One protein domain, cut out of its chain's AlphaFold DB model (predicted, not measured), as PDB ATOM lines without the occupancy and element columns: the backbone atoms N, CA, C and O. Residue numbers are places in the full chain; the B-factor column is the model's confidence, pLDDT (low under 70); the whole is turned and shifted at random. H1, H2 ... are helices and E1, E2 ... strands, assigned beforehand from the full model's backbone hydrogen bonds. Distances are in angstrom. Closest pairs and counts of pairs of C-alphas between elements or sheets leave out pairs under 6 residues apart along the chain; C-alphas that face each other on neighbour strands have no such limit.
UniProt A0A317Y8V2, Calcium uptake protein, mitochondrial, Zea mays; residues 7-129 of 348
ATOM      1  N   ALA A   7       8.139  13.320 -11.159       90.88
ATOM      2  CA  ALA A   7       7.941  12.877  -9.781       90.88
ATOM      3  C   ALA A   7       7.319  13.997  -8.936       90.88
ATOM      4  O   ALA A   7       7.737  15.150  -9.048       90.88
ATOM      5  N   THR A   8       6.357  13.654  -8.083       89.38
ATOM      6  CA  THR A   8       5.820  14.511  -7.017       89.38
ATOM      7  C   THR A   8       5.915  13.766  -5.695       89.38
ATOM      8  O   THR A   8       5.633  12.572  -5.646       89.38
ATOM      9  N   ALA A   9       6.332  14.449  -4.630       88.81
ATOM     10  CA  ALA A   9       6.150  13.939  -3.277       88.81
ATOM     11  C   ALA A   9       4.704  14.237  -2.867       88.81
ATOM     12  O   ALA A   9       4.297  15.397  -2.868       88.81
ATOM     13  N   ASP A  10       3.942  13.190  -2.572       86.88
ATOM     14  CA  ASP A  10       2.542  13.298  -2.156       86.88
ATOM     15  C   ASP A  10       2.439  13.377  -0.624       86.88
ATOM     16  O   ASP A  10       1.551  14.035  -0.093       86.88
ATOM     17  N   ASP A  11       3.367  12.711   0.075       85.75
ATOM     18  CA  ASP A  11       3.525  12.733   1.531       85.75
ATOM     19  C   ASP A  11       4.982  12.415   1.919       85.75
ATOM     20  O   ASP A  11       5.672  11.660   1.223       85.75
ATOM     21  N   ALA A  12       5.443  12.971   3.040       85.81
ATOM     22  CA  ALA A  12       6.737  12.683   3.647       85.81
ATOM     23  C   ALA A  12       6.662  12.876   5.171       85.81
ATOM     24  O   ALA A  12       6.503  13.994   5.659       85.81
ATOM     25  N   MET A  13       6.832  11.792   5.929       85.06
ATOM     26  CA  MET A  13       6.816  11.804   7.393       85.06
ATOM     27  C   MET A  13       8.109  11.227   7.973       85.06
ATOM     28  O   MET A  13       8.569  10.149   7.588       85.06
ATOM     29  N   LEU A  14       8.644  11.920   8.973       84.94
ATOM     30  CA  LEU A  14       9.789  11.506   9.777       84.94
ATOM     31  C   LEU A  14       9.267  11.060  11.151       84.94
ATOM     32  O   LEU A  14       9.073  11.876  12.045       84.94
ATOM     33  N   GLN A  15       8.973   9.765  11.304       83.12
ATOM     34  CA  GLN A  15       8.313   9.220  12.504       83.12
ATOM     35  C   GLN A  15       9.191   9.308  13.756       83.12
ATOM     36  O   GLN A  15       8.683   9.463  14.864       83.12
ATOM     37  N   TRP A  16      10.506   9.204  13.576       82.62
ATOM     38  CA  TRP A  16      11.501   9.603  14.562       82.62
ATOM     39  C   TRP A  16      12.823   9.925  13.868       82.62
ATOM     40  O   TRP A  16      13.166   9.322  12.846       82.62
ATOM     41  N   PHE A  17      13.571  10.853  14.460       85.31
ATOM     42  CA  PHE A  17      14.935  11.205  14.081       85.31
ATOM     43  C   PHE A  17      15.692  11.522  15.365       85.31
ATOM     44  O   PHE A  17      15.475  12.560  15.981       85.31
ATOM     45  N   ALA A  18      16.498  10.575  15.836       85.44
ATOM     46  CA  ALA A  18      17.091  10.634  17.165       85.44
ATOM     47  C   ALA A  18      18.605  10.460  17.092       85.44
ATOM     48  O   ALA A  18      19.104   9.470  16.551       85.44
ATOM     49  N   LEU A  19      19.323  11.418  17.678       87.62
ATOM     50  CA  LEU A  19      20.765  11.374  17.878       87.62
ATOM     51  C   LEU A  19      21.090  10.614  19.171       87.62
ATOM     52  O   LEU A  19      20.732  11.050  20.262       87.62
ATOM     53  N   ALA A  20      21.847   9.529  19.049       86.50
ATOM     54  CA  ALA A  20      22.569   8.897  20.142       86.50
ATOM     55  C   ALA A  20      23.997   9.487  20.192       86.50
ATOM     56  O   ALA A  20      24.840   9.122  19.359       86.50
ATOM     57  N   PRO A  21      24.290  10.434  21.107       81.94
ATOM     58  CA  PRO A  21      25.623  11.011  21.235       81.94
ATOM     59  C   PRO A  21      26.620   9.968  21.754       81.94
ATOM     60  O   PRO A  21      26.283   9.135  22.593       81.94
ATOM     61  N   ALA A  22      27.862  10.050  21.286       81.75
ATOM     62  CA  ALA A  22      28.972   9.247  21.793       81.75
ATOM     63  C   ALA A  22      30.177  10.141  22.106       81.75
ATOM     64  O   ALA A  22      30.291  11.236  21.558       81.75
ATOM     65  N   ASP A  23      31.097   9.661  22.940       78.31
ATOM     66  CA  ASP A  23      32.383  10.312  23.190       78.31
ATOM     67  C   ASP A  23      33.513   9.443  22.598       78.31
ATOM     68  O   ASP A  23      33.604   8.261  22.943       78.31
ATOM     69  N   PRO A  24      34.336   9.940  21.650       78.44
ATOM     70  CA  PRO A  24      34.286  11.260  21.014       78.44
ATOM     71  C   PRO A  24      33.058  11.468  20.119       78.44
ATOM     72  O   PRO A  24      32.638  10.559  19.406       78.44
ATOM     73  N   ALA A  25      32.581  12.718  20.043       72.75
ATOM     74  CA  ALA A  25      31.390  13.142  19.283       72.75
ATOM     75  C   ALA A  25      31.342  12.715  17.799       72.75
ATOM     76  O   ALA A  25      30.265  12.667  17.213       72.75
ATOM     77  N   SER A  26      32.482  12.362  17.198       72.31
ATOM     78  CA  SER A  26      32.608  11.761  15.858       72.31
ATOM     79  C   SER A  26      32.078  10.324  15.743       72.31
ATOM     80  O   SER A  26      32.001   9.791  14.642       72.31
ATOM     81  N   ASN A  27      31.760   9.679  16.868       82.44
ATOM     82  CA  ASN A  27      31.099   8.378  16.929       82.44
ATOM     83  C   ASN A  27      29.591   8.498  17.197       82.44
ATOM     84  O   ASN A  27      28.934   7.467  17.324       82.44
ATOM     85  N   SER A  28      29.044   9.717  17.317       84.69
ATOM     86  CA  SER A  28      27.604   9.906  17.526       84.69
ATOM     87  C   SER A  28      26.837   9.301  16.358       84.69
ATOM     88  O   SER A  28      27.255   9.434  15.206       84.69
ATOM     89  N   THR A  29      25.719   8.645  16.646       85.50
ATOM     90  CA  THR A  29      24.918   7.969  15.624       85.50
ATOM     91  C   THR A  29      23.508   8.518  15.569       85.50
ATOM     92  O   THR A  29      22.962   8.916  16.593       85.50
ATOM     93  N   ILE A  30      22.910   8.536  14.384       85.44
ATOM     94  CA  ILE A  30      21.483   8.815  14.219       85.44
ATOM     95  C   ILE A  30      20.703   7.535  13.957       85.44
ATOM     96  O   ILE A  30      21.174   6.607  13.292       85.44
ATOM     97  N   SER A  31      19.481   7.528  14.475       85.00
ATOM     98  CA  SER A  31      18.452   6.546  14.171       85.00
ATOM     99  C   SER A  31      17.234   7.246  13.580       85.00
ATOM    100  O   SER A  31      16.859   8.327  14.034       85.00
ATOM    101  N   PHE A  32      16.633   6.652  12.551       85.38
ATOM    102  CA  PHE A  32      15.547   7.289  11.812       85.38
ATOM    103  C   PHE A  32      14.487   6.302  11.325       85.38
ATOM    104  O   PHE A  32      14.744   5.104  11.170       85.38
ATOM    105  N   ASN A  33      13.289   6.818  11.060       86.69
ATOM    106  CA  ASN A  33      12.214   6.107  10.376       86.69
ATOM    107  C   ASN A  33      11.454   7.100   9.497       86.69
ATOM    108  O   ASN A  33      10.718   7.948  10.000       86.69
ATOM    109  N   VAL A  34      11.694   7.018   8.190       86.19
ATOM    110  CA  VAL A  34      11.098   7.882   7.171       86.19
ATOM    111  C   VAL A  34      10.113   7.066   6.350       86.19
ATOM    112  O   VAL A  34      10.445   5.993   5.839       86.19
ATOM    113  N   THR A  35       8.913   7.606   6.177       87.19
ATOM    114  CA  THR A  35       7.955   7.181   5.156       87.19
ATOM    115  C   THR A  35       7.798   8.298   4.139       87.19
ATOM    116  O   THR A  35       7.568   9.441   4.521       87.19
ATOM    117  N   ALA A  36       7.897   7.973   2.854       88.31
ATOM    118  CA  ALA A  36       7.652   8.914   1.768       88.31
ATOM    119  C   ALA A  36       6.760   8.252   0.716       88.31
ATOM    120  O   ALA A  36       6.958   7.086   0.371       88.31
ATOM    121  N   THR A  37       5.788   8.997   0.197       89.81
ATOM    122  CA  THR A  37       4.945   8.571  -0.921       89.81
ATOM    123  C   THR A  37       5.220   9.465  -2.117       89.81
ATOM    124  O   THR A  37       5.144  10.687  -2.023       89.81
ATOM    125  N   VAL A  38       5.570   8.845  -3.244       91.06
ATOM    126  CA  VAL A  38       5.939   9.534  -4.481       91.06
ATOM    127  C   VAL A  38       5.010   9.101  -5.603       91.06
ATOM    128  O   VAL A  38       4.967   7.920  -5.958       91.06
ATOM    129  N   SER A  39       4.326  10.055  -6.228       91.00
ATOM    130  CA  SER A  39       3.647   9.825  -7.497       91.00
ATOM    131  C   SER A  39       4.582  10.087  -8.668       91.00
ATOM    132  O   SER A  39       5.166  11.155  -8.831       91.00
ATOM    133  N   LEU A  40       4.700   9.086  -9.531       92.94
ATOM    134  CA  LEU A  40       5.409   9.166 -10.796       92.94
ATOM    135  C   LEU A  40       4.366   9.297 -11.903       92.94
ATOM    136  O   LEU A  40       3.571   8.386 -12.115       92.94
ATOM    137  N   ARG A  41       4.369  10.404 -12.644       91.06
ATOM    138  CA  ARG A  41       3.533  10.618 -13.834       91.06
ATOM    139  C   ARG A  41       4.323  10.278 -15.090       91.06
ATOM    140  O   ARG A  41       5.375  10.865 -15.323       91.06
ATOM    141  N   ASN A  42       3.798   9.401 -15.942       88.94
ATOM    142  CA  ASN A  42       4.322   9.199 -17.292       88.94
ATOM    143  C   ASN A  42       3.673  10.218 -18.253       88.94
ATOM    144  O   ASN A  42       2.494  10.061 -18.578       88.94
ATOM    145  N   PRO A  43       4.390  11.254 -18.733       81.00
ATOM    146  CA  PRO A  43       3.833  12.223 -19.683       81.00
ATOM    147  C   PRO A  43       3.674  11.657 -21.105       81.00
ATOM    148  O   PRO A  43       2.889  12.197 -21.887       81.00
ATOM    149  N   ASN A  44       4.386  10.574 -21.449       79.19
ATOM    150  CA  ASN A  44       4.415  10.027 -22.802       79.19
ATOM    151  C   ASN A  44       3.043   9.488 -23.225       79.19
ATOM    152  O   ASN A  44       2.392   8.757 -22.476       79.19
ATOM    153  N   MET A  45       2.645   9.804 -24.458       69.25
ATOM    154  CA  MET A  45       1.352   9.421 -25.039       69.25
ATOM    155  C   MET A  45       1.336   7.991 -25.599       69.25
ATOM    156  O   MET A  45       0.377   7.254 -25.390       69.25
ATOM    157  N   TYR A  46       2.440   7.559 -26.221       76.06
ATOM    158  CA  TYR A  46       2.539   6.262 -26.913       76.06
ATOM    159  C   TYR A  46       3.706   5.381 -26.442       76.06
ATOM    160  O   TYR A  46       4.057   4.399 -27.103       76.06
ATOM    161  N   ARG A  47       4.341   5.734 -25.317       78.31
ATOM    162  CA  ARG A  47       5.429   4.954 -24.710       78.31
ATOM    163  C   ARG A  47       5.048   4.546 -23.289       78.31
ATOM    164  O   ARG A  47       4.760   5.391 -22.441       78.31
ATOM    165  N   ALA A  48       5.045   3.242 -23.035       85.81
ATOM    166  CA  ALA A  48       5.089   2.732 -21.671       85.81
ATOM    167  C   ALA A  48       6.531   2.842 -21.159       85.81
ATOM    168  O   ALA A  48       7.471   2.694 -21.940       85.81
ATOM    169  N   ILE A  49       6.698   3.076 -19.864       93.00
ATOM    170  CA  ILE A  49       8.001   3.047 -19.202       93.00
ATOM    171  C   ILE A  49       8.052   1.763 -18.382       93.00
ATOM    172  O   ILE A  49       7.156   1.489 -17.587       93.00
ATOM    173  N   GLU A  50       9.070   0.951 -18.599       93.88
ATOM    174  CA  GLU A  50       9.378  -0.216 -17.785       93.88
ATOM    175  C   GLU A  50      10.554   0.156 -16.884       93.88
ATOM    176  O   GLU A  50      11.646   0.463 -17.365       93.88
ATOM    177  N   TYR A  51      10.282   0.231 -15.585       94.19
ATOM    178  CA  TYR A  51      11.260   0.581 -14.566       94.19
ATOM    179  C   TYR A  51      12.019  -0.685 -14.175       94.19
ATOM    180  O   TYR A  51      11.405  -1.728 -13.938       94.19
ATOM    181  N   GLY A  52      13.344  -0.586 -14.068       93.00
ATOM    182  CA  GLY A  52      14.129  -1.540 -13.290       93.00
ATOM    183  C   GLY A  52      13.796  -1.439 -11.798       93.00
ATOM    184  O   GLY A  52      12.878  -0.724 -11.399       93.00
ATOM    185  N   ALA A  53      14.568  -2.127 -10.954       92.75
ATOM    186  CA  ALA A  53      14.495  -1.890  -9.515       92.75
ATOM    187  C   ALA A  53      14.649  -0.382  -9.228       92.75
ATOM    188  O   ALA A  53      15.507   0.285  -9.813       92.75
ATOM    189  N   LEU A  54      13.763   0.160  -8.395       90.75
ATOM    190  CA  LEU A  54      13.758   1.566  -8.010       90.75
ATOM    191  C   LEU A  54      14.396   1.668  -6.630       90.75
ATOM    192  O   LEU A  54      13.739   1.402  -5.623       90.75
ATOM    193  N   ALA A  55      15.685   1.999  -6.611       89.88
ATOM    194  CA  ALA A  55      16.449   2.191  -5.392       89.88
ATOM    195  C   ALA A  55      16.185   3.591  -4.828       89.88
ATOM    196  O   ALA A  55      16.183   4.586  -5.553       89.88
ATOM    197  N   MET A  56      15.971   3.660  -3.523       86.94
ATOM    198  CA  MET A  56      15.774   4.888  -2.770       86.94
ATOM    199  C   MET A  56      16.924   5.061  -1.789       86.94
ATOM    200  O   MET A  56      17.181   4.173  -0.978       86.94
ATOM    201  N   THR A  57      17.572   6.221  -1.823       87.31
ATOM    202  CA  THR A  57      18.527   6.641  -0.792       87.31
ATOM    203  C   THR A  57      18.091   7.972  -0.199       87.31
ATOM    204  O   THR A  57      17.496   8.805  -0.881       87.31
ATOM    205  N   PHE A  58      18.380   8.164   1.083       84.94
ATOM    206  CA  PHE A  58      18.150   9.421   1.785       84.94
ATOM    207  C   PHE A  58      19.489  10.069   2.129       84.94
ATOM    208  O   PHE A  58      20.480   9.364   2.346       84.94
ATOM    209  N   SER A  59      19.525  11.397   2.193       85.44
ATOM    210  CA  SER A  59      20.676  12.147   2.682       85.44
ATOM    211  C   SER A  59      20.291  13.282   3.626       85.44
ATOM    212  O   SER A  59      19.321  13.996   3.400       85.44
ATOM    213  N   PHE A  60      21.106  13.482   4.661       84.50
ATOM    214  CA  PHE A  60      21.015  14.611   5.590       84.50
ATOM    215  C   PHE A  60      22.315  15.419   5.542       84.50
ATOM    216  O   PHE A  60      23.402  14.864   5.766       84.50
ATOM    217  N   ASN A  61      22.208  16.696   5.164       81.69
ATOM    218  CA  ASN A  61      23.316  17.634   4.928       81.69
ATOM    219  C   ASN A  61      24.493  17.012   4.151       81.69
ATOM    220  O   ASN A  61      25.669  17.156   4.496       81.69
ATOM    221  N   GLY A  62      24.165  16.251   3.099       75.56
ATOM    222  CA  GLY A  62      25.116  15.562   2.220       75.56
ATOM    223  C   GLY A  62      25.704  14.245   2.757       75.56
ATOM    224  O   GLY A  62      26.530  13.639   2.077       75.56
ATOM    225  N   THR A  63      25.315  13.768   3.945       78.25
ATOM    226  CA  THR A  63      25.578  12.373   4.361       78.25
ATOM    227  C   THR A  63      24.522  11.489   3.733       78.25
ATOM    228  O   THR A  63      23.353  11.670   4.055       78.25
ATOM    229  N   ARG A  64      24.896  10.531   2.882       76.94
ATOM    230  CA  ARG A  64      23.959   9.473   2.479       76.94
ATOM    231  C   ARG A  64      23.737   8.502   3.631       76.94
ATOM    232  O   ARG A  64      24.648   8.246   4.413       76.94
ATOM    233  N   PHE A  65      22.523   7.981   3.714       77.50
ATOM    234  CA  PHE A  65      22.159   6.905   4.617       77.50
ATOM    235  C   PHE A  65      22.436   5.561   3.931       77.50
ATOM    236  O   PHE A  65      22.053   5.370   2.778       77.50
ATOM    237  N   ASP A  66      23.122   4.649   4.627       65.38
ATOM    238  CA  ASP A  66      23.568   3.365   4.056       65.38
ATOM    239  C   ASP A  66      22.417   2.369   3.815       65.38
ATOM    240  O   ASP A  66      22.549   1.443   3.012       65.38
ATOM    241  N   ASP A  67      21.278   2.549   4.491       67.25
ATOM    242  CA  ASP A  67      20.071   1.764   4.241       67.25
ATOM    243  C   ASP A  67      19.265   2.353   3.076       67.25
ATOM    244  O   ASP A  67      18.783   3.487   3.127       67.25
ATOM    245  N   SER A  68      19.083   1.535   2.038       69.88
ATOM    246  CA  SER A  68      18.238   1.829   0.883       69.88
ATOM    247  C   SER A  68      17.005   0.928   0.860       69.88
ATOM    248  O   SER A  68      17.098  -0.288   1.035       69.88
ATOM    249  N   ALA A  69      15.831   1.511   0.608       78.12
ATOM    250  CA  ALA A  69      14.685   0.724   0.157       78.12
ATOM    251  C   ALA A  69      14.819   0.479  -1.347       78.12
ATOM    252  O   ALA A  69      15.252   1.359  -2.088       78.12
ATOM    253  N   SER A  70      14.386  -0.689  -1.814       85.19
ATOM    254  CA  SER A  70      14.192  -0.937  -3.239       85.19
ATOM    255  C   SER A  70      12.768  -1.391  -3.488       85.19
ATOM    256  O   SER A  70      12.286  -2.331  -2.859       85.19
ATOM    257  N   VAL A  71      12.116  -0.766  -4.460       87.50
ATOM    258  CA  VAL A  71      10.841  -1.240  -5.001       87.50
ATOM    259  C   VAL A  71      11.137  -2.114  -6.229       87.50
ATOM    260  O   VAL A  71      12.028  -1.763  -7.012       87.50
ATOM    261  N   PRO A  72      10.457  -3.263  -6.413       90.62
ATOM    262  CA  PRO A  72      10.603  -4.079  -7.614       90.62
ATOM    263  C   PRO A  72      10.300  -3.294  -8.895       90.62
ATOM    264  O   PRO A  72       9.478  -2.378  -8.897       90.62
ATOM    265  N   GLY A  73      10.931  -3.686 -10.003       92.31
ATOM    266  CA  GLY A  73      10.652  -3.086 -11.307       92.31
ATOM    267  C   GLY A  73       9.193  -3.262 -11.727       92.31
ATOM    268  O   GLY A  73       8.595  -4.318 -11.513       92.31
ATOM    269  N   PHE A  74       8.611  -2.219 -12.322       92.06
ATOM    270  CA  PHE A  74       7.191  -2.176 -12.667       92.06
ATOM    271  C   PHE A  74       6.932  -1.516 -14.025       92.06
ATOM    272  O   PHE A  74       7.714  -0.708 -14.533       92.06
ATOM    273  N   LYS A  75       5.785  -1.858 -14.624       91.19
ATOM    274  CA  LYS A  75       5.366  -1.349 -15.933       91.19
ATOM    275  C   LYS A  75       4.382  -0.192 -15.795       91.19
ATOM    276  O   LYS A  75       3.217  -0.372 -15.444       91.19
ATOM    277  N   HIS A  76       4.832   0.990 -16.178       91.00
ATOM    278  CA  HIS A  76       4.093   2.240 -16.125       91.00
ATOM    279  C   HIS A  76       3.474   2.555 -17.498       91.00
ATOM    280  O   HIS A  76       4.164   2.841 -18.480       91.00
ATOM    281  N   LYS A  77       2.142   2.479 -17.591       84.56
ATOM    282  CA  LYS A  77       1.399   2.754 -18.835       84.56
ATOM    283  C   LYS A  77       1.533   4.223 -19.267       84.56
ATOM    284  O   LYS A  77       1.758   5.103 -18.440       84.56
ATOM    285  N   ALA A  78       1.375   4.478 -20.565       83.12
ATOM    286  CA  ALA A  78       1.332   5.825 -21.138       83.12
ATOM    287  C   ALA A  78       0.270   6.712 -20.459       83.12
ATOM    288  O   ALA A  78      -0.798   6.218 -20.090       83.12
ATOM    289  N   ARG A  79       0.568   8.007 -20.287       81.75
ATOM    290  CA  ARG A  79      -0.277   9.057 -19.667       81.75
ATOM    291  C   ARG A  79      -0.746   8.831 -18.222       81.75
ATOM    292  O   ARG A  79      -1.371   9.740 -17.666       81.75
ATOM    293  N   LYS A  80      -0.480   7.673 -17.610       86.00
ATOM    294  CA  LYS A  80      -0.913   7.332 -16.245       86.00
ATOM    295  C   LYS A  80       0.035   7.886 -15.177       86.00
ATOM    296  O   LYS A  80       1.081   8.453 -15.490       86.00
ATOM    297  N   THR A  81      -0.399   7.742 -13.930       91.12
ATOM    298  CA  THR A  81       0.391   7.963 -12.718       91.12
ATOM    299  C   THR A  81       0.543   6.616 -12.016       91.12
ATOM    300  O   THR A  81      -0.406   5.829 -12.000       91.12
ATOM    301  N   ALA A  82       1.716   6.355 -11.453       89.69
ATOM    302  CA  ALA A  82       1.975   5.262 -10.532       89.69
ATOM    303  C   ALA A  82       2.435   5.867  -9.202       89.69
ATOM    304  O   ALA A  82       3.458   6.549  -9.161       89.69
ATOM    305  N   THR A  83       1.668   5.642  -8.140       91.31
ATOM    306  CA  THR A  83       2.006   6.087  -6.785       91.31
ATOM    307  C   THR A  83       2.764   4.980  -6.079       91.31
ATOM    308  O   THR A  83       2.328   3.828  -6.086       91.31
ATOM    309  N   GLN A  84       3.896   5.325  -5.478       87.81
ATOM    310  CA  GLN A  84       4.733   4.391  -4.754       87.81
ATOM    311  C   GLN A  84       5.026   4.940  -3.361       87.81
ATOM    312  O   GLN A  84       5.673   5.973  -3.211       87.81
ATOM    313  N   SER A  85       4.556   4.225  -2.343       84.06
ATOM    314  CA  SER A  85       4.954   4.461  -0.957       84.06
ATOM    315  C   SER A  85       6.207   3.651  -0.641       84.06
ATOM    316  O   SER A  85       6.318   2.479  -1.017       84.06
ATOM    317  N   MET A  86       7.148   4.274   0.061       81.31
ATOM    318  CA  MET A  86       8.376   3.665   0.554       81.31
ATOM    319  C   MET A  86       8.547   3.973   2.042       81.31
ATOM    320  O   MET A  86       8.154   5.033   2.530       81.31
ATOM    321  N   ARG A  87       9.181   3.046   2.764       80.44
ATOM    322  CA  ARG A  87       9.613   3.234   4.149       80.44
ATOM    323  C   ARG A  87      11.066   2.809   4.272       80.44
ATOM    324  O   ARG A  87      11.406   1.701   3.864       80.44
ATOM    325  N   VAL A  88      11.898   3.667   4.851       79.94
ATOM    326  CA  VAL A  88      13.288   3.357   5.208       79.94
ATOM    327  C   VAL A  88      13.470   3.668   6.683       79.94
ATOM    328  O   VAL A  88      13.067   4.725   7.166       79.94
ATOM    329  N   SER A  89      14.078   2.742   7.413       77.12
ATOM    330  CA  SER A  89      14.386   2.933   8.822       77.12
ATOM    331  C   SER A  89      15.686   2.231   9.175       77.12
ATOM    332  O   SER A  89      15.911   1.100   8.755       77.12
ATOM    333  N   SER A  90      16.514   2.889   9.982       70.06
ATOM    334  CA  SER A  90      17.843   2.423  10.398       70.06
ATOM    335  C   SER A  90      17.812   1.384  11.529       70.06
ATOM    336  O   SER A  90      18.719   1.346  12.370       70.06
ATOM    337  N   VAL A  91      16.727   0.616  11.671       64.06
ATOM    338  CA  VAL A  91      16.557  -0.315  12.798       64.06
ATOM    339  C   VAL A  91      17.614  -1.414  12.696       64.06
ATOM    340  O   VAL A  91      17.571  -2.261  11.810       64.06
ATOM    341  N   GLY A  92      18.583  -1.377  13.615       60.97
ATOM    342  CA  GLY A  92      19.737  -2.279  13.641       60.97
ATOM    343  C   GLY A  92      21.014  -1.741  12.979       60.97
ATOM    344  O   GLY A  92      22.050  -2.389  13.105       60.97
ATOM    345  N   LYS A  93      20.990  -0.565  12.329       70.75
ATOM    346  CA  LYS A  93      22.175   0.068  11.712       70.75
ATOM    347  C   LYS A  93      22.233   1.588  11.956       70.75
ATOM    348  O   LYS A  93      21.869   2.371  11.082       70.75
ATOM    349  N   PRO A  94      22.690   2.039  13.136       71.88
ATOM    350  CA  PRO A  94      22.835   3.466  13.423       71.88
ATOM    351  C   PRO A  94      23.911   4.113  12.534       71.88
ATOM    352  O   PRO A  94      25.028   3.600  12.436       71.88
ATOM    353  N   ILE A  95      23.605   5.256  11.914       77.44
ATOM    354  CA  ILE A  95      24.527   5.937  10.985       77.44
ATOM    355  C   ILE A  95      25.413   6.905  11.756       77.44
ATOM    356  O   ILE A  95      24.901   7.759  12.477       77.44
ATOM    357  N   LYS A  96      26.734   6.819  11.579       80.25
ATOM    358  CA  LYS A  96      27.689   7.735  12.221       80.25
ATOM    359  C   LYS A  96      27.638   9.134  11.602       80.25
ATOM    360  O   LYS A  96      27.761   9.282  10.389       80.25
ATOM    361  N   LEU A  97      27.547  10.159  12.448       77.81
ATOM    362  CA  LEU A  97      27.685  11.561  12.055       77.81
ATOM    363  C   LEU A  97      29.077  12.112  12.380       77.81
ATOM    364  O   LEU A  97      29.676  11.828  13.417       77.81
ATOM    365  N   THR A  98      29.571  12.975  11.495       76.06
ATOM    366  CA  THR A  98      30.758  13.798  11.743       76.06
ATOM    367  C   THR A  98      30.445  14.901  12.761       76.06
ATOM    368  O   THR A  98      29.310  15.365  12.858       76.06
ATOM    369  N   ARG A  99      31.459  15.369  13.508       73.44
ATOM    370  CA  ARG A  99      31.276  16.398  14.557       73.44
ATOM    371  C   ARG A  99      30.506  17.658  14.102       73.44
ATOM    372  O   ARG A  99      29.650  18.077  14.875       73.44
ATOM    373  N   PRO A 100      30.733  18.246  12.904       78.31
ATOM    374  CA  PRO A 100      29.968  19.418  12.457       78.31
ATOM    375  C   PRO A 100      28.468  19.124  12.319       78.31
ATOM    376  O   PRO A 100      27.640  19.859  12.852       78.31
ATOM    377  N   ARG A 101      28.124  17.971  11.728       77.88
ATOM    378  CA  ARG A 101      26.737  17.535  11.500       77.88
ATOM    379  C   ARG A 101      25.965  17.231  12.783       77.88
ATOM    380  O   ARG A 101      24.744  17.302  12.789       77.88
ATOM    381  N   VAL A 102      26.656  16.934  13.886       82.69
ATOM    382  CA  VAL A 102      26.028  16.839  15.217       82.69
ATOM    383  C   VAL A 102      25.551  18.212  15.714       82.69
ATOM    384  O   VAL A 102      24.551  18.281  16.426       82.69
ATOM    385  N   GLY A 103      26.231  19.299  15.335       82.88
ATOM    386  CA  GLY A 103      25.779  20.668  15.596       82.88
ATOM    387  C   GLY A 103      24.580  21.054  14.729       82.88
ATOM    388  O   GLY A 103      23.581  21.528  15.258       82.88
ATOM    389  N   GLU A 104      24.649  20.767  13.426       85.00
ATOM    390  CA  GLU A 104      23.545  20.985  12.472       85.00
ATOM    391  C   GLU A 104      22.270  20.240  12.895       85.00
ATOM    392  O   GLU A 104      21.210  20.849  13.001       85.00
ATOM    393  N   PHE A 105      22.390  18.951  13.250       86.69
ATOM    394  CA  PHE A 105      21.281  18.153  13.778       86.69
ATOM    395  C   PHE A 105      20.603  18.843  14.966       86.69
ATOM    396  O   PHE A 105      19.381  18.849  15.046       86.69
ATOM    397  N   ARG A 106      21.374  19.418  15.901       85.75
ATOM    398  CA  ARG A 106      20.808  20.098  17.076       85.75
ATOM    399  C   ARG A 106      20.064  21.373  16.681       85.75
ATOM    400  O   ARG A 106      18.943  21.549  17.131       85.75
ATOM    401  N   ALA A 107      20.626  22.191  15.794       87.19
ATOM    402  CA  ALA A 107      19.967  23.412  15.322       87.19
ATOM    403  C   ALA A 107      18.638  23.131  14.585       87.19
ATOM    404  O   ALA A 107      17.638  23.814  14.813       87.19
ATOM    405  N   GLU A 108      18.597  22.098  13.740       88.00
ATOM    406  CA  GLU A 108      17.364  21.665  13.065       88.00
ATOM    407  C   GLU A 108      16.367  21.015  14.043       88.00
ATOM    408  O   GLU A 108      15.164  21.270  13.968       88.00
ATOM    409  N   ASN A 109      16.857  20.261  15.035       88.38
ATOM    410  CA  ASN A 109      16.042  19.697  16.114       88.38
ATOM    411  C   ASN A 109      15.385  20.779  16.985       88.38
ATOM    412  O   ASN A 109      14.212  20.651  17.320       88.38
ATOM    413  N   ASP A 110      16.110  21.849  17.310       88.06
ATOM    414  CA  ASP A 110      15.593  22.996  18.070       88.06
ATOM    415  C   ASP A 110      14.541  23.788  17.264       88.06
ATOM    416  O   ASP A 110      13.659  24.423  17.840       88.06
ATOM    417  N   THR A 111      14.594  23.700  15.930       88.88
ATOM    418  CA  THR A 111      13.581  24.248  15.006       88.88
ATOM    419  C   THR A 111      12.377  23.301  14.833       88.88
ATOM    420  O   THR A 111      11.303  23.727  14.416       88.88
ATOM    421  N   GLY A 112      12.532  22.012  15.154       84.69
ATOM    422  CA  GLY A 112      11.505  20.978  14.987       84.69
ATOM    423  C   GLY A 112      11.302  20.493  13.545       84.69
ATOM    424  O   GLY A 112      10.341  19.774  13.274       84.69
ATOM    425  N   SER A 113      12.186  20.862  12.612       83.62
ATOM    426  CA  SER A 113      12.075  20.537  11.183       83.62
ATOM    427  C   SER A 113      13.431  20.149  10.602       83.62
ATOM    428  O   SER A 113      14.388  20.900  10.772       83.62
ATOM    429  N   PHE A 114      13.498  19.035   9.866       87.12
ATOM    430  CA  PHE A 114      14.747  18.515   9.300       87.12
ATOM    431  C   PHE A 114      14.755  18.520   7.768       87.12
ATOM    432  O   PHE A 114      13.831  18.011   7.129       87.12
ATOM    433  N   GLY A 115      15.837  19.030   7.179       86.12
ATOM    434  CA  GLY A 115      16.099  18.997   5.743       86.12
ATOM    435  C   GLY A 115      16.646  17.643   5.287       86.12
ATOM    436  O   GLY A 115      17.855  17.416   5.295       86.12
ATOM    437  N   VAL A 116      15.766  16.735   4.852       86.00
ATOM    438  CA  VAL A 116      16.163  15.421   4.316       86.00
ATOM    439  C   VAL A 116      15.991  15.382   2.793       86.00
ATOM    440  O   VAL A 116      14.891  15.541   2.269       86.00
ATOM    441  N   GLU A 117      17.084  15.132   2.071       89.19
ATOM    442  CA  GLU A 117      17.092  14.872   0.627       89.19
ATOM    443  C   GLU A 117      16.722  13.403   0.368       89.19
ATOM    444  O   GLU A 117      17.180  12.497   1.064       89.19
ATOM    445  N   MET A 118      15.925  13.149  -0.669       87.12
ATOM    446  CA  MET A 118      15.563  11.806  -1.123       87.12
ATOM    447  C   MET A 118      15.939  11.647  -2.594       87.12
ATOM    448  O   MET A 118      15.567  12.471  -3.431       87.12
ATOM    449  N   ARG A 119      16.650  10.568  -2.922       89.00
ATOM    450  CA  ARG A 119      17.125  10.268  -4.276       89.00
ATOM    451  C   ARG A 119      16.551   8.938  -4.746       89.00
ATOM    452  O   ARG A 119      16.537   7.959  -3.998       89.00
ATOM    453  N   LEU A 120      16.076   8.929  -5.988       88.94
ATOM    454  CA  LEU A 120      15.444   7.791  -6.648       88.94
ATOM    455  C   LEU A 120      16.289   7.377  -7.855       88.94
ATOM    456  O   LEU A 120      16.258   8.043  -8.890       88.94
ATOM    457  N   ASP A 121      17.018   6.274  -7.719       90.75
ATOM    458  CA  ASP A 121      17.918   5.748  -8.742       90.75
ATOM    459  C   ASP A 121      17.293   4.508  -9.405       90.75
ATOM    460  O   ASP A 121      16.875   3.556  -8.741       90.75
ATOM    461  N   THR A 122      17.188   4.510 -10.736       92.62
ATOM    462  CA  THR A 122      16.610   3.396 -11.506       92.62
ATOM    463  C   THR A 122      17.019   3.451 -12.981       92.62
ATOM    464  O   THR A 122      17.484   4.477 -13.475       92.62
ATOM    465  N   VAL A 123      16.797   2.355 -13.709       93.50
ATOM    466  CA  VAL A 123      16.962   2.280 -15.167       93.50
ATOM    467  C   VAL A 123      15.585   2.293 -15.825       93.50
ATOM    468  O   VAL A 123      14.730   1.476 -15.488       93.50
ATOM    469  N   LEU A 124      15.372   3.198 -16.782       94.00
ATOM    470  CA  LEU A 124      14.107   3.343 -17.505       94.00
ATOM    471  C   LEU A 124      14.212   2.750 -18.913       94.00
ATOM    472  O   LEU A 124      15.032   3.192 -19.716       94.00
ATOM    473  N   GLN A 125      13.345   1.793 -19.247       93.25
ATOM    474  CA  GLN A 125      13.195   1.281 -20.611       93.25
ATOM    475  C   GLN A 125      11.883   1.771 -21.227       93.25
ATOM    476  O   GLN A 125      10.793   1.396 -20.795       93.25
ATOM    477  N   TYR A 126      11.970   2.574 -22.284       90.75
ATOM    478  CA  TYR A 126      10.797   3.062 -23.006       90.75
ATOM    479  C   TYR A 126      10.353   2.031 -24.048       90.75
ATOM    480  O   TYR A 126      11.101   1.689 -24.962       90.75
ATOM    481  N   LYS A 127       9.124   1.524 -23.921       82.94
ATOM    482  CA  LYS A 127       8.529   0.547 -24.844       82.94
ATOM    483  C   LYS A 127       7.447   1.215 -25.692       82.94
ATOM    484  O   LYS A 127       6.509   1.807 -25.152       82.94
ATOM    485  N   GLY A 128       7.551   1.095 -27.016       72.88
ATOM    486  CA  GLY A 128       6.445   1.406 -27.930       72.88
ATOM    487  C   GLY A 128       5.277   0.426 -27.779       72.88
ATOM    488  O   GLY A 128       5.409  -0.622 -27.140       72.88
ATOM    489  N   ARG A 129       4.123   0.741 -28.387       57.81
ATOM    490  CA  ARG A 129       3.090  -0.280 -28.625       57.81
ATOM    491  C   ARG A 129       3.708  -1.373 -29.503       57.81
ATOM    492  O   ARG A 129       4.189  -1.087 -30.592       57.81
TER     493      ARG A 129
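This is residues 7 to 129 of the 348 residues of the protein "Calcium uptake protein, mitochondrial" of Zea mays (UniProt A0A317Y8V2). This is a long, narrow sandwich, in which a twisted sheet of three long strands, E1, E2 and E6, is face to face with a smaller sheet of E5, E4 and E7, the strands of the one crossing those of the other at 46 degrees. At one end of the length E4 and E7 are prolonged by the two-stranded ribbon of E3 and E8, and towards the other end lies the helix H1, which only grazes the larger sheet. The 123 printed residues hold eight named strands and one named helix, in the order E1 E2 E3 E4 E5 E6 H1 E7 E8, and the class is mostly strand. The sheets, in the orders E1 - E2 - E6, E5 - E4 - E7 and E3 - E8, are antiparallel. The whole is loose, with a radius of gyration of the C-alphas of 17.5 A, and a rod spanning 60 by 24 by 21 A.

E1, residues 7 to 20, begins at C-alpha 7 (7.941, 12.877, -9.781), measures 33.5 A and bends by 73 degrees at residue 10. E2, residues 29 to 41, measures 36.5 A and bends by 51 degrees at residue 33. E6, residues 81 to 89, measures 26.2 A. In the second sheet E4 is residues 54 to 60, 20.2 A, E7 is residues 116 to 121, 16.3 A, and E5 is residues 69 to 71. E3 is residues 47 to 51, and E8, residues 124 to 128, ends at C-alpha 128 (6.445, 1.406, -27.930). H1, residues 99 to 111, measures 19.4 A from C-alpha 99 (31.276, 16.398, 14.557).

E1 and E2 form a hairpin, with N 13 and O 35 at 2.8 A. On the other side of E2 is E6, with N 36 and O 86 at 3.0 A. The two sheets of the sandwich have best planes 17 degrees apart, and their facing parts are 8.3 A centre to centre. The closest C-alphas of E5 and E6, those of Ala 69 and Val 88, are 5.9 A apart. E4 and E5 form a hairpin, with N 56 and O 69 at 2.8 A, and E4 also pairs with E7, with N 57 and O 119 at 3.0 A. E3 runs on into E4 at 65 degrees and E7 into E8 at 48 degrees; between E3 and E8, N 50 and O 125 are 2.8 A apart. H1 only grazes the larger sheet with residues 102 to 109, and 8 of its 9 O i to N i+4 pairs are within hydrogen-bond range.

The two farthest C-alphas, those of Asp 23 and Arg 129, are 60.5 A apart. The printed part has no cut and no long link. Mean pLDDT of the printed part is 83.8, and it is under 70 at residue 45, residues 66 to 68, residues 91 to 92 and residue 129.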